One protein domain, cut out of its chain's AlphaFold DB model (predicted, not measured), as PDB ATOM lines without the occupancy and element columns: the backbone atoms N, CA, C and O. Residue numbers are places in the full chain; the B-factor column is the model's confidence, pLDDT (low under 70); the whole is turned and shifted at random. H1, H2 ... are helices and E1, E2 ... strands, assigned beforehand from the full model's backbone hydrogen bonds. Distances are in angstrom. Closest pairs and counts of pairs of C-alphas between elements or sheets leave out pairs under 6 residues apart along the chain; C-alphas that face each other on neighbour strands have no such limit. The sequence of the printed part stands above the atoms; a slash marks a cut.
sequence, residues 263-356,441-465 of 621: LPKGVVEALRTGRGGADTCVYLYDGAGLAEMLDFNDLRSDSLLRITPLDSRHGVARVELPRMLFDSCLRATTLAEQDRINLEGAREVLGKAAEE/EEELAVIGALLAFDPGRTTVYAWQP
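What this domain is: This is residues 263 to 356 and 441 to 465 of the 621 residues of an uncharacterized protein of Alistipes sp. An31A (UniProt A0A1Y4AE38). Look first for a twisted five-stranded sheet in the middle, with H2 and H4 over one face and H6 over the other. H1 lies off the sheet at one end of the length, next to H4, and the long helix H5 lies off it at the other end, next to H6. The printed part has 119 residues, with six named helices and five named strands in the order H1 E1 H2 H3 E2 E3 H4 E4 H5 H6 E5. The sheet's order is E2, E3, E1, E5, E4, mixed, and the class is mixed, helices and strands. The whole is compact, with a radius of gyration of the C-alphas of 15.1 A, yet elongated, spanning 50 by 30 by 21 A.

Where its parts are: Find C-alpha 280 at (20.129, -33.032, 0.616); from there E1 runs through residues 280 to 285, 15.4 A. E3 is residues 316 to 321, 14.9 A; E2 is 306 to 309, E4 331 to 333 and E5 460 to 462. H2 is residues 287 to 296, 14.3 A, H3 301 to 304 and H4 323 to 329. H1, residues 265 to 272, begins at C-alpha 265 at (1.621, -22.933, 1.460). H6 is residues 441 to 451, 15.5 A. H5, residues 337 to 356, runs 28.9 A to C-alpha 356 at (43.439, -48.676, 19.866).

How they stand to each other: In the sheet, E2 and E3 form an antiparallel hairpin, with N 308 and O 318 2.8 A apart. E3 and E1 are antiparallel, with N 284 and O 317 at 2.8 A. E1 and E5 are parallel, with N 461 and O 283 at 2.8 A, and E5 and E4 antiparallel, with N 333 and O 460 at 2.8 A. E1, H2 H3, E2 and E3, H4, E4 are split strand-helix-strand units, in each of which two strands of the sheet that are not neighbours have helices between them along the chain; E3 is between E1 and E2 in the sheet, E1 and E5 are between E3 and E4, and both crossovers are right-handed. H2 stands up from the sheet at a height of 11.1 A, on the same face as H4, which runs along E1 at 10 degrees on the local plane. H6, on the opposite face, is over E2 and runs across it at 65 degrees on the local plane; the closest C-alphas are those of Thr 308 and Val 446, 6.0 A. H3 only grazes the sheet and touches H2, where the C-alphas of Ala 291 and Ser 301 come closest, 5.2 A. H1 and H4 only just touch, with 3 pairs of C-alphas within 8 A, the closest Val 267 and Met 324 at 6.9 A. H5, with residues 343 to 347 alone, only just touches H6, with 3 such pairs, the closest Arg 347 and Leu 451 at 6.3 A. In H1, H2, H4, H5 and H6 every O i to N i+4 pair is within hydrogen-bond range; H3 is too short for one.

The domain as a whole: The C-alphas of Lys 265 and Glu 356 are farthest apart, 52.4 A. Residues 357 to 440 are not printed, and C-alphas 356 and 441 stand 21.9 A apart across this cut. Of the links printed whole, none is long. The mean pLDDT of the printed part is 77.2, and 13 residues are under 70, among them 274 to 278 and 353 to 356.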
ATOM      1  N   LEU A 263       5.820 -22.507   7.151       70.31
ATOM      2  CA  LEU A 263       6.171 -22.915   5.789       70.31
ATOM      3  C   LEU A 263       5.258 -22.216   4.756       70.31
ATOM      4  O   LEU A 263       4.046 -22.087   4.985       70.31
ATOM      5  N   PRO A 264       5.787 -21.783   3.598       74.44
ATOM      6  CA  PRO A 264       4.958 -21.284   2.508       74.44
ATOM      7  C   PRO A 264       3.959 -22.358   2.057       74.44
ATOM      8  O   PRO A 264       4.333 -23.508   1.834       74.44
ATOM      9  N   LYS A 265       2.688 -21.984   1.849       74.62
ATOM     10  CA  LYS A 265       1.621 -22.933   1.460       74.62
ATOM     11  C   LYS A 265       1.956 -23.745   0.200       74.62
ATOM     12  O   LYS A 265       1.564 -24.900   0.105       74.62
ATOM     13  N   GLY A 266       2.696 -23.153  -0.742       76.69
ATOM     14  CA  GLY A 266       3.135 -23.835  -1.963       76.69
ATOM     15  C   GLY A 266       4.147 -24.960  -1.716       76.69
ATOM     16  O   GLY A 266       4.135 -25.947  -2.441       76.69
ATOM     17  N   VAL A 267       4.977 -24.845  -0.674       77.19
ATOM     18  CA  VAL A 267       5.959 -25.873  -0.290       77.19
ATOM     19  C   VAL A 267       5.258 -27.035   0.408       77.19
ATOM     20  O   VAL A 267       5.514 -28.186   0.074       77.19
ATOM     21  N   VAL A 268       4.314 -26.740   1.308       78.88
ATOM     22  CA  VAL A 268       3.502 -27.764   1.993       78.88
ATOM     23  C   VAL A 268       2.731 -28.617   0.982       78.88
ATOM     24  O   VAL A 268       2.759 -29.841   1.062       78.88
ATOM     25  N   GLU A 269       2.095 -27.985  -0.006       78.50
ATOM     26  CA  GLU A 269       1.344 -28.710  -1.035       78.50
ATOM     27  C   GLU A 269       2.267 -29.547  -1.938       78.50
ATOM     28  O   GLU A 269       1.969 -30.704  -2.228       78.50
ATOM     29  N   ALA A 270       3.430 -29.011  -2.325       76.75
ATOM     30  CA  ALA A 270       4.412 -29.746  -3.124       76.75
ATOM     31  C   ALA A 270       4.945 -30.996  -2.397       76.75
ATOM     32  O   ALA A 270       5.012 -32.075  -2.994       76.75
ATOM     33  N   LEU A 271       5.252 -30.880  -1.102       77.81
ATOM     34  CA  LEU A 271       5.707 -32.000  -0.274       77.81
ATOM     35  C   LEU A 271       4.604 -33.045  -0.073       77.81
ATOM     36  O   LEU A 271       4.874 -34.241  -0.144       77.81
ATOM     37  N   ARG A 272       3.345 -32.614   0.079       78.06
ATOM     38  CA  ARG A 272       2.190 -33.522   0.172       78.06
ATOM     39  C   ARG A 272       1.985 -34.340  -1.106       78.06
ATOM     40  O   ARG A 272       1.579 -35.495  -1.028       78.06
ATOM     41  N   THR A 273       2.301 -33.777  -2.273       77.31
ATOM     42  CA  THR A 273       2.242 -34.499  -3.560       77.31
ATOM     43  C   THR A 273       3.400 -35.482  -3.790       77.31
ATOM     44  O   THR A 273       3.458 -36.103  -4.849       77.31
ATOM     45  N   GLY A 274       4.317 -35.646  -2.824       68.00
ATOM     46  CA  GLY A 274       5.452 -36.574  -2.920       68.00
ATOM     47  C   GLY A 274       6.561 -36.098  -3.861       68.00
ATOM     48  O   GLY A 274       7.342 -36.897  -4.375       68.00
ATOM     49  N   ARG A 275       6.621 -34.791  -4.140       60.09
ATOM     50  CA  ARG A 275       7.565 -34.210  -5.094       60.09
ATOM     51  C   ARG A 275       8.886 -33.873  -4.394       60.09
ATOM     52  O   ARG A 275       9.142 -32.720  -4.068       60.09
ATOM     53  N   GLY A 276       9.709 -34.893  -4.168       58.84
ATOM     54  CA  GLY A 276      11.085 -34.744  -3.679       58.84
ATOM     55  C   GLY A 276      11.489 -35.868  -2.734       58.84
ATOM     56  O   GLY A 276      10.875 -36.031  -1.683       58.84
ATOM     57  N   GLY A 277      12.515 -36.631  -3.115       60.75
ATOM     58  CA  GLY A 277      13.233 -37.506  -2.191       60.75
ATOM     59  C   GLY A 277      14.124 -36.686  -1.254       60.75
ATOM     60  O   GLY A 277      14.307 -35.477  -1.444       60.75
ATOM     61  N   ALA A 278      14.666 -37.328  -0.220       64.50
ATOM     62  CA  ALA A 278      15.673 -36.726   0.648       64.50
ATOM     63  C   ALA A 278      17.005 -36.574  -0.117       64.50
ATOM     64  O   ALA A 278      17.909 -37.392  -0.005       64.50
ATOM     65  N   ASP A 279      17.103 -35.526  -0.937       73.94
ATOM     66  CA  ASP A 279      18.224 -35.316  -1.865       73.94
ATOM     67  C   ASP A 279      19.318 -34.397  -1.286       73.94
ATOM     68  O   ASP A 279      20.210 -33.935  -2.004       73.94
ATOM     69  N   THR A 280      19.214 -33.995  -0.017       82.25
ATOM     70  CA  THR A 280      20.129 -33.032   0.616       82.25
ATOM     71  C   THR A 280      20.432 -33.437   2.044       82.25
ATOM     72  O   THR A 280      19.531 -33.565   2.861       82.25
ATOM     73  N   CYS A 281      21.714 -33.623   2.344       84.38
ATOM     74  CA  CYS A 281      22.201 -33.955   3.674       84.38
ATOM     75  C   CYS A 281      22.859 -32.722   4.291       84.38
ATOM     76  O   CYS A 281      23.790 -32.163   3.709       84.38
ATOM     77  N   VAL A 282      22.380 -32.296   5.458       87.12
ATOM     78  CA  VAL A 282      22.879 -31.108   6.165       87.12
ATOM     79  C   VAL A 282      22.977 -31.355   7.659       87.12
ATOM     80  O   VAL A 282      22.251 -32.175   8.213       87.12
ATOM     81  N   TYR A 283      23.856 -30.611   8.325       85.62
ATOM     82  CA  TYR A 283      23.910 -30.577   9.782       85.62
ATOM     83  C   TYR A 283      22.985 -29.477  10.287       85.62
ATOM     84  O   TYR A 283      23.122 -28.317   9.895       85.62
ATOM     85  N   LEU A 284      22.021 -29.847  11.125       85.81
ATOM     86  CA  LEU A 284      20.945 -28.984  11.585       85.81
ATOM     87  C   LEU A 284      20.862 -28.967  13.113       85.81
ATOM     88  O   LEU A 284      20.892 -30.018  13.748       85.81
ATOM     89  N   TYR A 285      20.665 -27.784  13.688       82.75
ATOM     90  CA  TYR A 285      20.197 -27.643  15.064       82.75
ATOM     91  C   TYR A 285      18.715 -28.011  15.201       82.75
ATOM     92  O   TYR A 285      17.881 -27.544  14.421       82.75
ATOM     93  N   ASP A 286      18.383 -28.790  16.233       79.44
ATOM     94  CA  ASP A 286      17.012 -29.195  16.570       79.44
ATOM     95  C   ASP A 286      16.297 -29.917  15.410       79.44
ATOM     96  O   ASP A 286      15.189 -29.561  15.005       79.44
ATOM     97  N   GLY A 287      16.951 -30.948  14.857       79.75
ATOM     98  CA  GLY A 287      16.380 -31.817  13.815       79.75
ATOM     99  C   GLY A 287      15.064 -32.471  14.231       79.75
ATOM    100  O   GLY A 287      14.128 -32.533  13.435       79.75
ATOM    101  N   ALA A 288      14.955 -32.882  15.497       80.81
ATOM    102  CA  ALA A 288      13.718 -33.419  16.054       80.81
ATOM    103  C   ALA A 288      12.583 -32.380  16.058       80.81
ATOM    104  O   ALA A 288      11.460 -32.704  15.678       80.81
ATOM    105  N   GLY A 289      12.861 -31.121  16.412       78.12
ATOM    106  CA  GLY A 289      11.872 -30.044  16.344       78.12
ATOM    107  C   GLY A 289      11.410 -29.736  14.915       78.12
ATOM    108  O   GLY A 289      10.238 -29.423  14.709       78.12
ATOM    109  N   LEU A 290      12.292 -29.881  13.916       82.56
ATOM    110  CA  LEU A 290      11.915 -29.767  12.502       82.56
ATOM    111  C   LEU A 290      10.938 -30.882  12.095       82.56
ATOM    112  O   LEU A 290       9.938 -30.592  11.440       82.56
ATOM    113  N   ALA A 291      11.188 -32.128  12.510       81.69
ATOM    114  CA  ALA A 291      10.257 -33.237  12.289       81.69
ATOM    115  C   ALA A 291       8.901 -32.992  12.966       81.69
ATOM    116  O   ALA A 291       7.871 -33.069  12.300       81.69
ATOM    117  N   GLU A 292       8.901 -32.580  14.239       78.19
ATOM    118  CA  GLU A 292       7.672 -32.240  14.969       78.19
ATOM    119  C   GLU A 292       6.884 -31.106  14.289       78.19
ATOM    120  O   GLU A 292       5.652 -31.129  14.252       78.19
ATOM    121  N   MET A 293       7.575 -30.111  13.726       80.69
ATOM    122  CA  MET A 293       6.943 -29.023  12.979       80.69
ATOM    123  C   MET A 293       6.323 -29.508  11.660       80.69
ATOM    124  O   MET A 293       5.240 -29.040  11.294       80.69
ATOM    125  N   LEU A 294       6.959 -30.445  10.948       81.62
ATOM    126  CA  LEU A 294       6.379 -31.058   9.745       81.62
ATOM    127  C   LEU A 294       5.134 -31.883  10.086       81.62
ATOM    128  O   LEU A 294       4.101 -31.701   9.438       81.62
ATOM    129  N   ASP A 295       5.195 -32.691  11.145       79.94
ATOM    130  CA  ASP A 295       4.054 -33.486  11.611       79.94
ATOM    131  C   ASP A 295       2.889 -32.595  12.052       79.94
ATOM    132  O   ASP A 295       1.732 -32.872  11.737       79.94
ATOM    133  N   PHE A 296       3.181 -31.459  12.695       74.12
ATOM    134  CA  PHE A 296       2.173 -30.455  13.040       74.12
ATOM    135  C   PHE A 296       1.461 -29.855  11.809       74.12
ATOM    136  O   PHE A 296       0.335 -29.373  11.922       74.12
ATOM    137  N   ASN A 297       2.092 -29.873  10.630       75.75
ATOM    138  CA  ASN A 297       1.507 -29.411   9.366       75.75
ATOM    139  C   ASN A 297       0.913 -30.556   8.513       75.75
ATOM    140  O   ASN A 297       0.696 -30.366   7.313       75.75
ATOM    141  N   ASP A 298       0.640 -31.723   9.109       74.31
ATOM    142  CA  ASP A 298       0.150 -32.937   8.434       74.31
ATOM    143  C   ASP A 298       1.094 -33.454   7.324       74.31
ATOM    144  O   ASP A 298       0.646 -33.996   6.304       74.31
ATOM    145  N   LEU A 299       2.407 -33.271   7.481       78.06
ATOM    146  CA  LEU A 299       3.427 -33.842   6.600       78.06
ATOM    147  C   LEU A 299       4.095 -35.014   7.321       78.06
ATOM    148  O   LEU A 299       4.566 -34.850   8.434       78.06
ATOM    149  N   ARG A 300       4.145 -36.191   6.688       77.62
ATOM    150  CA  ARG A 300       4.739 -37.416   7.257       77.62
ATOM    151  C   ARG A 300       6.257 -37.253   7.412       77.62
ATOM    152  O   ARG A 300       6.987 -37.527   6.451       77.62
ATOM    153  N   SER A 301       6.724 -36.821   8.584       78.06
ATOM    154  CA  SER A 301       8.142 -36.536   8.844       78.06
ATOM    155  C   SER A 301       9.042 -37.751   8.587       78.06
ATOM    156  O   SER A 301      10.039 -37.608   7.884       78.06
ATOM    157  N   ASP A 302       8.614 -38.953   8.990       75.81
ATOM    158  CA  ASP A 302       9.339 -40.228   8.807       75.81
ATOM    159  C   ASP A 302       9.708 -40.553   7.349       75.81
ATOM    160  O   ASP A 302      10.650 -41.293   7.081       75.81
ATOM    161  N   SER A 303       8.933 -40.044   6.388       75.12
ATOM    162  CA  SER A 303       9.170 -40.280   4.955       75.12
ATOM    163  C   SER A 303       9.982 -39.179   4.277       75.12
ATOM    164  O   SER A 303      10.463 -39.370   3.161       75.12
ATOM    165  N   LEU A 304      10.104 -38.021   4.928       76.31
ATOM    166  CA  LEU A 304      10.725 -36.817   4.377       76.31
ATOM    167  C   LEU A 304      12.070 -36.507   5.030       76.31
ATOM    168  O   LEU A 304      12.899 -35.857   4.400       76.31
ATOM    169  N   LEU A 305      12.271 -36.932   6.277       82.88
ATOM    170  CA  LEU A 305      13.466 -36.660   7.057       82.88
ATOM    171  C   LEU A 305      14.095 -37.962   7.540       82.88
ATOM    172  O   LEU A 305      13.429 -38.787   8.160       82.88
ATOM    173  N   ARG A 306      15.407 -38.096   7.347       83.00
ATOM    174  CA  ARG A 306      16.220 -39.068   8.086       83.00
ATOM    175  C   ARG A 306      17.119 -38.300   9.040       83.00
ATOM    176  O   ARG A 306      17.961 -37.527   8.591       83.00
ATOM    177  N   ILE A 307      16.891 -38.455  10.342       83.25
ATOM    178  CA  ILE A 307      17.592 -37.698  11.384       83.25
ATOM    179  C   ILE A 307      18.550 -38.635  12.109       83.25
ATOM    180  O   ILE A 307      18.130 -39.624  12.703       83.25
ATOM    181  N   THR A 308      19.827 -38.280  12.110       83.94
ATOM    182  CA  THR A 308      20.884 -38.954  12.862       83.94
ATOM    183  C   THR A 308      21.441 -37.950  13.878       83.94
ATOM    184  O   THR A 308      22.161 -37.030  13.480       83.94
ATOM    185  N   PRO A 309      21.066 -38.032  15.168       81.50
ATOM    186  CA  PRO A 309      21.537 -37.094  16.189       81.50
ATOM    187  C   PRO A 309      23.033 -37.301  16.474       81.50
ATOM    188  O   PRO A 309      23.484 -38.440  16.539       81.50
ATOM    189  N   LEU A 310      23.794 -36.213  16.640       78.69
ATOM    190  CA  LEU A 310      25.242 -36.270  16.914       78.69
ATOM    191  C   LEU A 310      25.580 -36.064  18.396       78.69
ATOM    192  O   LEU A 310      26.595 -36.565  18.861       78.69
ATOM    193  N   ASP A 311      24.749 -35.313  19.119       72.62
ATOM    194  CA  ASP A 311      24.988 -34.960  20.525       72.62
ATOM    195  C   ASP A 311      23.765 -35.295  21.390       72.62
ATOM    196  O   ASP A 311      23.725 -36.302  22.094       72.62
ATOM    197  N   SER A 312      22.701 -34.498  21.277       71.62
ATOM    198  CA  SER A 312      21.445 -34.695  22.004       71.62
ATOM    199  C   SER A 312      20.246 -34.703  21.053       71.62
ATOM    200  O   SER A 312      20.337 -34.239  19.917       71.62
ATOM    201  N   ARG A 313      19.085 -35.199  21.511       66.94
ATOM    202  CA  ARG A 313      17.852 -35.285  20.693       66.94
ATOM    203  C   ARG A 313      17.467 -33.953  20.021       66.94
ATOM    204  O   ARG A 313      16.950 -33.968  18.911       66.94
ATOM    205  N   HIS A 314      17.716 -32.826  20.688       71.88
ATOM    206  CA  HIS A 314      17.453 -31.474  20.173       71.88
ATOM    207  C   HIS A 314      18.736 -30.701  19.815       71.88
ATOM    208  O   HIS A 314      18.673 -29.510  19.513       71.88
ATOM    209  N   GLY A 315      19.896 -31.359  19.869       73.44
ATOM    210  CA  GLY A 315      21.197 -30.780  19.543       73.44
ATOM    211  C   GLY A 315      21.469 -30.765  18.040       73.44
ATOM    212  O   GLY A 315      20.546 -30.733  17.220       73.44
ATOM    213  N   VAL A 316      22.751 -30.781  17.673       83.94
ATOM    214  CA  VAL A 316      23.165 -30.915  16.271       83.94
ATOM    215  C   VAL A 316      22.845 -32.331  15.793       83.94
ATOM    216  O   VAL A 316      23.188 -33.320  16.442       83.94
ATOM    217  N   ALA A 317      22.187 -32.430  14.646       84.50
ATOM    218  CA  ALA A 317      21.882 -33.689  13.990       84.50
ATOM    219  C   ALA A 317      22.233 -33.606  12.505       84.50
ATOM    220  O   ALA A 317      22.056 -32.565  11.870       84.50
ATOM    221  N   ARG A 318      22.694 -34.715  11.934       86.62
ATOM    222  CA  ARG A 318      22.751 -34.889  10.485       86.62
ATOM    223  C   ARG A 318      21.337 -35.211  10.012       86.62
ATOM    224  O   ARG A 318      20.735 -36.175  10.477       86.62
ATOM    225  N   VAL A 319      20.798 -34.392   9.118       86.12
ATOM    226  CA  VAL A 319      19.432 -34.520   8.610       86.12
ATOM    227  C   VAL A 319      19.460 -34.621   7.092       86.12
ATOM    228  O   VAL A 319      19.976 -33.735   6.409       86.12
ATOM    229  N   GLU A 320      18.884 -35.696   6.563       85.69
ATOM    230  CA  GLU A 320      18.617 -35.862   5.134       85.69
ATOM    231  C   GLU A 320      17.205 -35.359   4.843       85.69
ATOM    232  O   GLU A 320      16.250 -35.807   5.474       85.69
ATOM    233  N   LEU A 321      17.075 -34.395   3.931       87.12
ATOM    234  CA  LEU A 321      15.832 -33.680   3.654       87.12
ATOM    235  C   LEU A 321      15.715 -33.244   2.179       87.12
ATOM    236  O   LEU A 321      16.726 -33.079   1.493       87.12
ATOM    237  N   PRO A 322      14.492 -33.036   1.659       84.81
ATOM    238  CA  PRO A 322      14.266 -32.480   0.328       84.81
ATOM    239  C   PRO A 322      14.838 -31.069   0.153       84.81
ATOM    240  O   PRO A 322      14.644 -30.199   1.005       84.81
ATOM    241  N   ARG A 323      15.420 -30.787  -1.022       81.94
ATOM    242  CA  ARG A 323      15.951 -29.451  -1.388       81.94
ATOM    243  C   ARG A 323      14.959 -28.308  -1.157       81.94
ATOM    244  O   ARG A 323      15.335 -27.236  -0.708       81.94
ATOM    245  N   MET A 324      13.671 -28.559  -1.388       78.06
ATOM    246  CA  MET A 324      12.618 -27.558  -1.191       78.06
ATOM    247  C   MET A 324      12.472 -27.113   0.273       78.06
ATOM    248  O   MET A 324      12.135 -25.955   0.521       78.06
ATOM    249  N   LEU A 325      12.717 -28.009   1.238       79.88
ATOM    250  CA  LEU A 325      12.729 -27.670   2.665       79.88
ATOM    251  C   LEU A 325      13.998 -26.904   3.040       79.88
ATOM    252  O   LEU A 325      13.909 -25.947   3.811       79.88
ATOM    253  N   PHE A 326      15.142 -27.279   2.455       83.69
ATOM    254  CA  PHE A 326      16.404 -26.561   2.629       83.69
ATOM    255  C   PHE A 326      16.262 -25.091   2.228       83.69
ATOM    256  O   PHE A 326      16.417 -24.206   3.066       83.69
ATOM    257  N   ASP A 327      15.851 -24.836   0.985       79.94
ATOM    258  CA  ASP A 327      15.780 -23.482   0.425       79.94
ATOM    259  C   ASP A 327      14.746 -22.588   1.130       79.94
ATOM    260  O   ASP A 327      14.871 -21.363   1.149       79.94
ATOM    261  N   SER A 328      13.699 -23.190   1.699       76.38
ATOM    262  CA  SER A 328      12.563 -22.444   2.256       76.38
ATOM    263  C   SER A 328      12.708 -22.123   3.741       76.38
ATOM    264  O   SER A 328      12.193 -21.098   4.196       76.38
ATOM    265  N   CYS A 329      13.343 -23.009   4.512       75.56
ATOM    266  CA  CYS A 329      13.300 -22.954   5.973       75.56
ATOM    267  C   CYS A 329      14.672 -22.922   6.635       75.56
ATOM    268  O   CYS A 329      14.745 -22.501   7.786       75.56
ATOM    269  N   LEU A 330      15.740 -23.327   5.946       83.25
ATOM    270  CA  LEU A 330      17.057 -23.453   6.559       83.25
ATOM    271  C   LEU A 330      17.907 -22.206   6.357       83.25
ATOM    272  O   LEU A 330      17.925 -21.591   5.293       83.25
ATOM    273  N   ARG A 331      18.614 -21.813   7.417       79.44
ATOM    274  CA  ARG A 331      19.520 -20.662   7.423       79.44
ATOM    275  C   ARG A 331      20.856 -21.078   8.004       79.44
ATOM    276  O   ARG A 331      20.888 -21.782   9.008       79.44
ATOM    277  N   ALA A 332      21.943 -20.634   7.383       80.50
ATOM    278  CA  ALA A 332      23.281 -20.887   7.898       80.50
ATOM    279  C   ALA A 332      23.478 -20.156   9.235       80.50
ATOM    280  O   ALA A 332      23.167 -18.970   9.364       80.50
ATOM    281  N   THR A 333      23.999 -20.876  10.221       77.62
ATOM    282  CA  THR A 333      24.293 -20.394  11.571       77.62
ATOM    283  C   THR A 333      25.689 -20.835  11.994       77.62
ATOM    284  O   THR A 333      26.220 -21.829  11.503       77.62
ATOM    285  N   THR A 334      26.312 -20.080  12.892       77.06
ATOM    286  CA  THR A 334      27.596 -20.468  13.486       77.06
ATOM    287  C   THR A 334      27.361 -21.478  14.603       77.06
ATOM    288  O   THR A 334      26.459 -21.279  15.419       77.06
ATOM    289  N   LEU A 335      28.184 -22.525  14.657       78.19
ATOM    290  CA  LEU A 335      28.175 -23.503  15.744       78.19
ATOM    291  C   LEU A 335      28.439 -22.794  17.085       78.19
ATOM    292  O   LEU A 335      29.332 -21.948  17.174       78.19
ATOM    293  N   ALA A 336      27.642 -23.098  18.110       76.81
ATOM    294  CA  ALA A 336      27.854 -22.537  19.438       76.81
ATOM    295  C   ALA A 336      29.158 -23.081  20.041       76.81
ATOM    296  O   ALA A 336      29.471 -24.260  19.899       76.81
ATOM    297  N   GLU A 337      29.899 -22.230  20.753       75.88
ATOM    298  CA  GLU A 337      31.219 -22.577  21.302       75.88
ATOM    299  C   GLU A 337      31.181 -23.823  22.198       75.88
ATOM    300  O   GLU A 337      32.058 -24.678  22.121       75.88
ATOM    301  N   GLN A 338      30.127 -23.961  23.008       76.19
ATOM    302  CA  GLN A 338      29.961 -25.113  23.889       76.19
ATOM    303  C   GLN A 338      29.735 -26.416  23.109       76.19
ATOM    304  O   GLN A 338      30.318 -27.441  23.451       76.19
ATOM    305  N   ASP A 339      28.933 -26.373  22.044       75.94
ATOM    306  CA  ASP A 339      28.652 -27.547  21.210       75.94
ATOM    307  C   ASP A 339      29.879 -27.941  20.389       75.94
ATOM    308  O   ASP A 339      30.128 -29.126  20.174       75.94
ATOM    309  N   ARG A 340      30.688 -26.954  19.979       79.12
ATOM    310  CA  ARG A 340      31.981 -27.184  19.331       79.12
ATOM    311  C   ARG A 340      32.902 -28.007  20.224       79.12
ATOM    312  O   ARG A 340      33.394 -29.038  19.784       79.12
ATOM    313  N   ILE A 341      33.069 -27.591  21.480       80.44
ATOM    314  CA  ILE A 341      33.903 -28.302  22.460       80.44
ATOM    315  C   ILE A 341      33.384 -29.730  22.681       80.44
ATOM    316  O   ILE A 341      34.170 -30.676  22.710       80.44
ATOM    317  N   ASN A 342      32.063 -29.899  22.808       81.31
ATOM    318  CA  ASN A 342      31.456 -31.213  23.027       81.31
ATOM    319  C   ASN A 342      31.689 -32.162  21.835       81.31
ATOM    320  O   ASN A 342      32.084 -33.311  22.033       81.31
ATOM    321  N   LEU A 343      31.486 -31.683  20.603       81.00
ATOM    322  CA  LEU A 343      31.646 -32.478  19.379       81.00
ATOM    323  C   LEU A 343      33.120 -32.779  19.064       81.00
ATOM    324  O   LEU A 343      33.437 -33.889  18.637       81.00
ATOM    325  N   GLU A 344      34.027 -31.831  19.317       81.75
ATOM    326  CA  GLU A 344      35.477 -32.054  19.224       81.75
ATOM    327  C   GLU A 344      35.931 -33.131  20.215       81.75
ATOM    328  O   GLU A 344      36.617 -34.078  19.824       81.75
ATOM    329  N   GLY A 345      35.475 -33.045  21.469       79.88
ATOM    330  CA  GLY A 345      35.767 -34.046  22.493       79.88
ATOM    331  C   GLY A 345      35.234 -35.436  22.132       79.88
ATOM    332  O   GLY A 345      35.955 -36.425  22.264       79.88
ATOM    333  N   ALA A 346      34.003 -35.525  21.619       78.94
ATOM    334  CA  ALA A 346      33.415 -36.791  21.176       78.94
ATOM    335  C   ALA A 346      34.211 -37.433  20.024       78.94
ATOM    336  O   ALA A 346      34.451 -38.643  20.025       78.94
ATOM    337  N   ARG A 347      34.680 -36.625  19.067       81.12
ATOM    338  CA  ARG A 347      35.483 -37.097  17.933       81.12
ATOM    339  C   ARG A 347      36.871 -37.570  18.363       81.12
ATOM    340  O   ARG A 347      37.340 -38.583  17.852       81.12
ATOM    341  N   GLU A 348      37.514 -36.879  19.301       80.69
ATOM    342  CA  GLU A 348      38.828 -37.275  19.824       80.69
ATOM    343  C   GLU A 348      38.767 -38.635  20.535       80.69
ATOM    344  O   GLU A 348      39.643 -39.479  20.344       80.69
ATOM    345  N   VAL A 349      37.707 -38.879  21.312       80.12
ATOM    346  CA  VAL A 349      37.483 -40.166  21.989       80.12
ATOM    347  C   VAL A 349      37.298 -41.300  20.978       80.12
ATOM    348  O   VAL A 349      37.916 -42.352  21.127       80.12
ATOM    349  N   LEU A 350      36.506 -41.083  19.924       76.50
ATOM    350  CA  LEU A 350      36.322 -42.079  18.863       76.50
ATOM    351  C   LEU A 350      37.595 -42.309  18.043       76.50
ATOM    352  O   LEU A 350      37.880 -43.445  17.674       76.50
ATOM    353  N   GLY A 351      38.379 -41.258  17.788       73.50
ATOM    354  CA  GLY A 351      39.678 -41.366  17.124       73.50
ATOM    355  C   GLY A 351      40.652 -42.238  17.915       73.50
ATOM    356  O   GLY A 351      41.234 -43.163  17.353       73.50
ATOM    357  N   LYS A 352      40.748 -42.020  19.233       75.44
ATOM    358  CA  LYS A 352      41.567 -42.850  20.133       75.44
ATOM    359  C   LYS A 352      41.090 -44.302  20.175       75.44
ATOM    360  O   LYS A 352      41.907 -45.208  20.074       75.44
ATOM    361  N   ALA A 353      39.778 -44.529  20.245       67.44
ATOM    362  CA  ALA A 353      39.212 -45.877  20.219       67.44
ATOM    363  C   ALA A 353      39.486 -46.608  18.886       67.44
ATOM    364  O   ALA A 353      39.770 -47.806  18.882       67.44
ATOM    365  N   ALA A 354      39.443 -45.897  17.754       64.62
ATOM    366  CA  ALA A 354      39.770 -46.455  16.441       64.62
ATOM    367  C   ALA A 354      41.272 -46.768  16.291       64.62
ATOM    368  O   ALA A 354      41.631 -47.779  15.689       64.62
ATOM    369  N   GLU A 355      42.152 -45.939  16.861       65.75
ATOM    370  CA  GLU A 355      43.598 -46.193  16.910       65.75
ATOM    371  C   GLU A 355      43.949 -47.383  17.815       65.75
ATOM    372  O   GLU A 355      44.781 -48.211  17.440       65.75
ATOM    373  N   GLU A 356      43.287 -47.524  18.967       63.88
ATOM    374  CA  GLU A 356      43.439 -48.676  19.866       63.88
ATOM    375  C   GLU A 356      42.969 -49.985  19.208       63.88
ATOM    376  O   GLU A 356      43.651 -51.010  19.312       63.88
ATOM    377  N   GLU A 441      22.887 -50.789  13.162       71.25
ATOM    378  CA  GLU A 441      23.086 -49.994  11.932       71.25
ATOM    379  C   GLU A 441      22.900 -48.478  12.173       71.25
ATOM    380  O   GLU A 441      23.541 -47.643  11.528       71.25
ATOM    381  N   GLU A 442      22.062 -48.117  13.150       67.12
ATOM    382  CA  GLU A 442      21.842 -46.741  13.602       67.12
ATOM    383  C   GLU A 442      23.047 -46.159  14.352       67.12
ATOM    384  O   GLU A 442      23.428 -45.014  14.097       67.12
ATOM    385  N   GLU A 443      23.693 -46.933  15.225       70.81
ATOM    386  CA  GLU A 443      24.891 -46.498  15.954       70.81
ATOM    387  C   GLU A 443      26.075 -46.306  14.998       70.81
ATOM    388  O   GLU A 443      26.808 -45.317  15.091       70.81
ATOM    389  N   LEU A 444      26.207 -47.185  14.000       72.06
ATOM    390  CA  LEU A 444      27.214 -47.055  12.946       72.06
ATOM    391  C   LEU A 444      27.015 -45.772  12.118       72.06
ATOM    392  O   LEU A 444      27.983 -45.095  11.754       72.06
ATOM    393  N   ALA A 445      25.757 -45.410  11.844       73.62
ATOM    394  CA  ALA A 445      25.408 -44.181  11.136       73.62
ATOM    395  C   ALA A 445      25.732 -42.922  11.957       73.62
ATOM    396  O   ALA A 445      26.210 -41.937  11.388       73.62
ATOM    397  N   VAL A 446      25.528 -42.954  13.279       76.50
ATOM    398  CA  VAL A 446      25.907 -41.860  14.193       76.50
ATOM    399  C   VAL A 446      27.423 -41.678  14.218       76.50
ATOM    400  O   VAL A 446      27.905 -40.561  14.027       76.50
ATOM    401  N   ILE A 447      28.181 -42.768  14.368       75.31
ATOM    402  CA  ILE A 447      29.651 -42.738  14.377       75.31
ATOM    403  C   ILE A 447      30.185 -42.180  13.052       75.31
ATOM    404  O   ILE A 447      31.011 -41.265  13.050       75.31
ATOM    405  N   GLY A 448      29.673 -42.664  11.917       75.94
ATOM    406  CA  GLY A 448      30.054 -42.158  10.597       75.94
ATOM    407  C   GLY A 448      29.707 -40.677  10.405       75.94
ATOM    408  O   GLY A 448      30.510 -39.913   9.870       75.94
ATOM    409  N   ALA A 449      28.535 -40.239  10.877       78.31
ATOM    410  CA  ALA A 449      28.116 -38.842  10.795       78.31
ATOM    411  C   ALA A 449      28.970 -37.904  11.663       78.31
ATOM    412  O   ALA A 449      29.196 -36.762  11.253       78.31
ATOM    413  N   LEU A 450      29.441 -38.379  12.820       78.81
ATOM    414  CA  LEU A 450      30.281 -37.619  13.745       78.81
ATOM    415  C   LEU A 450      31.737 -37.529  13.267       78.81
ATOM    416  O   LEU A 450      32.345 -36.467  13.359       78.81
ATOM    417  N   LEU A 451      32.284 -38.603  12.691       77.31
ATOM    418  CA  LEU A 451      33.627 -38.597  12.095       77.31
ATOM    419  C   LEU A 451      33.710 -37.713  10.841       77.31
ATOM    420  O   LEU A 451      34.730 -37.060  10.623       77.31
ATOM    421  N   ALA A 452      32.636 -37.663  10.047       77.06
ATOM    422  CA  ALA A 452      32.533 -36.800   8.870       77.06
ATOM    423  C   ALA A 452      32.286 -35.314   9.210       77.06
ATOM    424  O   ALA A 452      32.406 -34.450   8.340       77.06
ATOM    425  N   PHE A 453      31.929 -35.000  10.458       79.50
ATOM    426  CA  PHE A 453      31.677 -33.632  10.897       79.50
ATOM    427  C   PHE A 453      32.994 -32.935  11.278       79.50
ATOM    428  O   PHE A 453      33.670 -33.317  12.236       79.50
ATOM    429  N   ASP A 454      33.361 -31.887  10.536       77.56
ATOM    430  CA  ASP A 454      34.473 -30.994  10.883       77.56
ATOM    431  C   ASP A 454      33.940 -29.714  11.559       77.56
ATOM    432  O   ASP A 454      33.398 -28.850  10.858       77.56
ATOM    433  N   PRO A 455      34.110 -29.543  12.885       71.56
ATOM    434  CA  PRO A 455      33.581 -28.402  13.638       71.56
ATOM    435  C   PRO A 455      34.110 -27.038  13.166       71.56
ATOM    436  O   PRO A 455      33.464 -26.016  13.398       71.56
ATOM    437  N   GLY A 456      35.272 -27.006  12.501       68.69
ATOM    438  CA  GLY A 456      35.899 -25.778  12.006       68.69
ATOM    439  C   GLY A 456      35.504 -25.385  10.580       68.69
ATOM    440  O   GLY A 456      35.708 -24.232  10.191       68.69
ATOM    441  N   ARG A 457      34.963 -26.315   9.785       75.06
ATOM    442  CA  ARG A 457      34.682 -26.101   8.350       75.06
ATOM    443  C   ARG A 457      33.239 -26.359   7.947       75.06
ATOM    444  O   ARG A 457      32.783 -25.806   6.944       75.06
ATOM    445  N   THR A 458      32.518 -27.192   8.689       79.06
ATOM    446  CA  THR A 458      31.130 -27.520   8.358       79.06
ATOM    447  C   THR A 458      30.191 -26.384   8.751       79.06
ATOM    448  O   THR A 458      30.292 -25.779   9.817       79.06
ATOM    449  N   THR A 459      29.264 -26.064   7.849       80.25
ATOM    450  CA  THR A 459      28.209 -25.086   8.120       80.25
ATOM    451  C   THR A 459      27.035 -25.792   8.783       80.25
ATOM    452  O   THR A 459      26.547 -26.803   8.277       80.25
ATOM    453  N   VAL A 460      26.583 -25.257   9.918       83.62
ATOM    454  CA  VAL A 460      25.415 -25.772  10.637       83.62
ATOM    455  C   VAL A 460      24.221 -24.885  10.338       83.62
ATOM    456  O   VAL A 460      24.311 -23.656  10.363       83.62
ATOM    457  N   TYR A 461      23.087 -25.501  10.049       83.75
ATOM    458  CA  TYR A 461      21.864 -24.803   9.697       83.75
ATOM    459  C   TYR A 461      20.893 -24.783  10.877       83.75
ATOM    460  O   TYR A 461      20.806 -25.729  11.657       83.75
ATOM    461  N   ALA A 462      20.116 -23.715  10.986       82.31
ATOM    462  CA  ALA A 462      18.979 -23.632  11.887       82.31
ATOM    463  C   ALA A 462      17.713 -23.380  11.069       82.31
ATOM    464  O   ALA A 462      17.719 -22.615  10.101       82.31
ATOM    465  N   TRP A 463      16.625 -24.035  11.459       77.31
ATOM    466  CA  TRP A 463      15.320 -23.888  10.812       77.31
ATOM    467  C   TRP A 463      14.415 -22.874  11.524       77.31
ATOM    468  O   TRP A 463      13.452 -22.365  10.947       77.31
ATOM    469  N   GLN A 464      14.721 -22.569  12.785       71.31
ATOM    470  CA  GLN A 464      13.984 -21.586  13.567       71.31
ATOM    471  C   GLN A 464      14.303 -20.169  13.055       71.31
ATOM    472  O   GLN A 464      15.463 -19.869  12.746       71.31
ATOM    473  N   PRO A 465      13.309 -19.265  12.957       64.81
ATOM    474  CA  PRO A 465      13.583 -17.874  12.621       64.81
ATOM    475  C   PRO A 465      14.539 -17.265  13.668       64.81
ATOM    476  O   PRO A 465      14.452 -17.627  14.841       64.81
TER     477      PRO A 465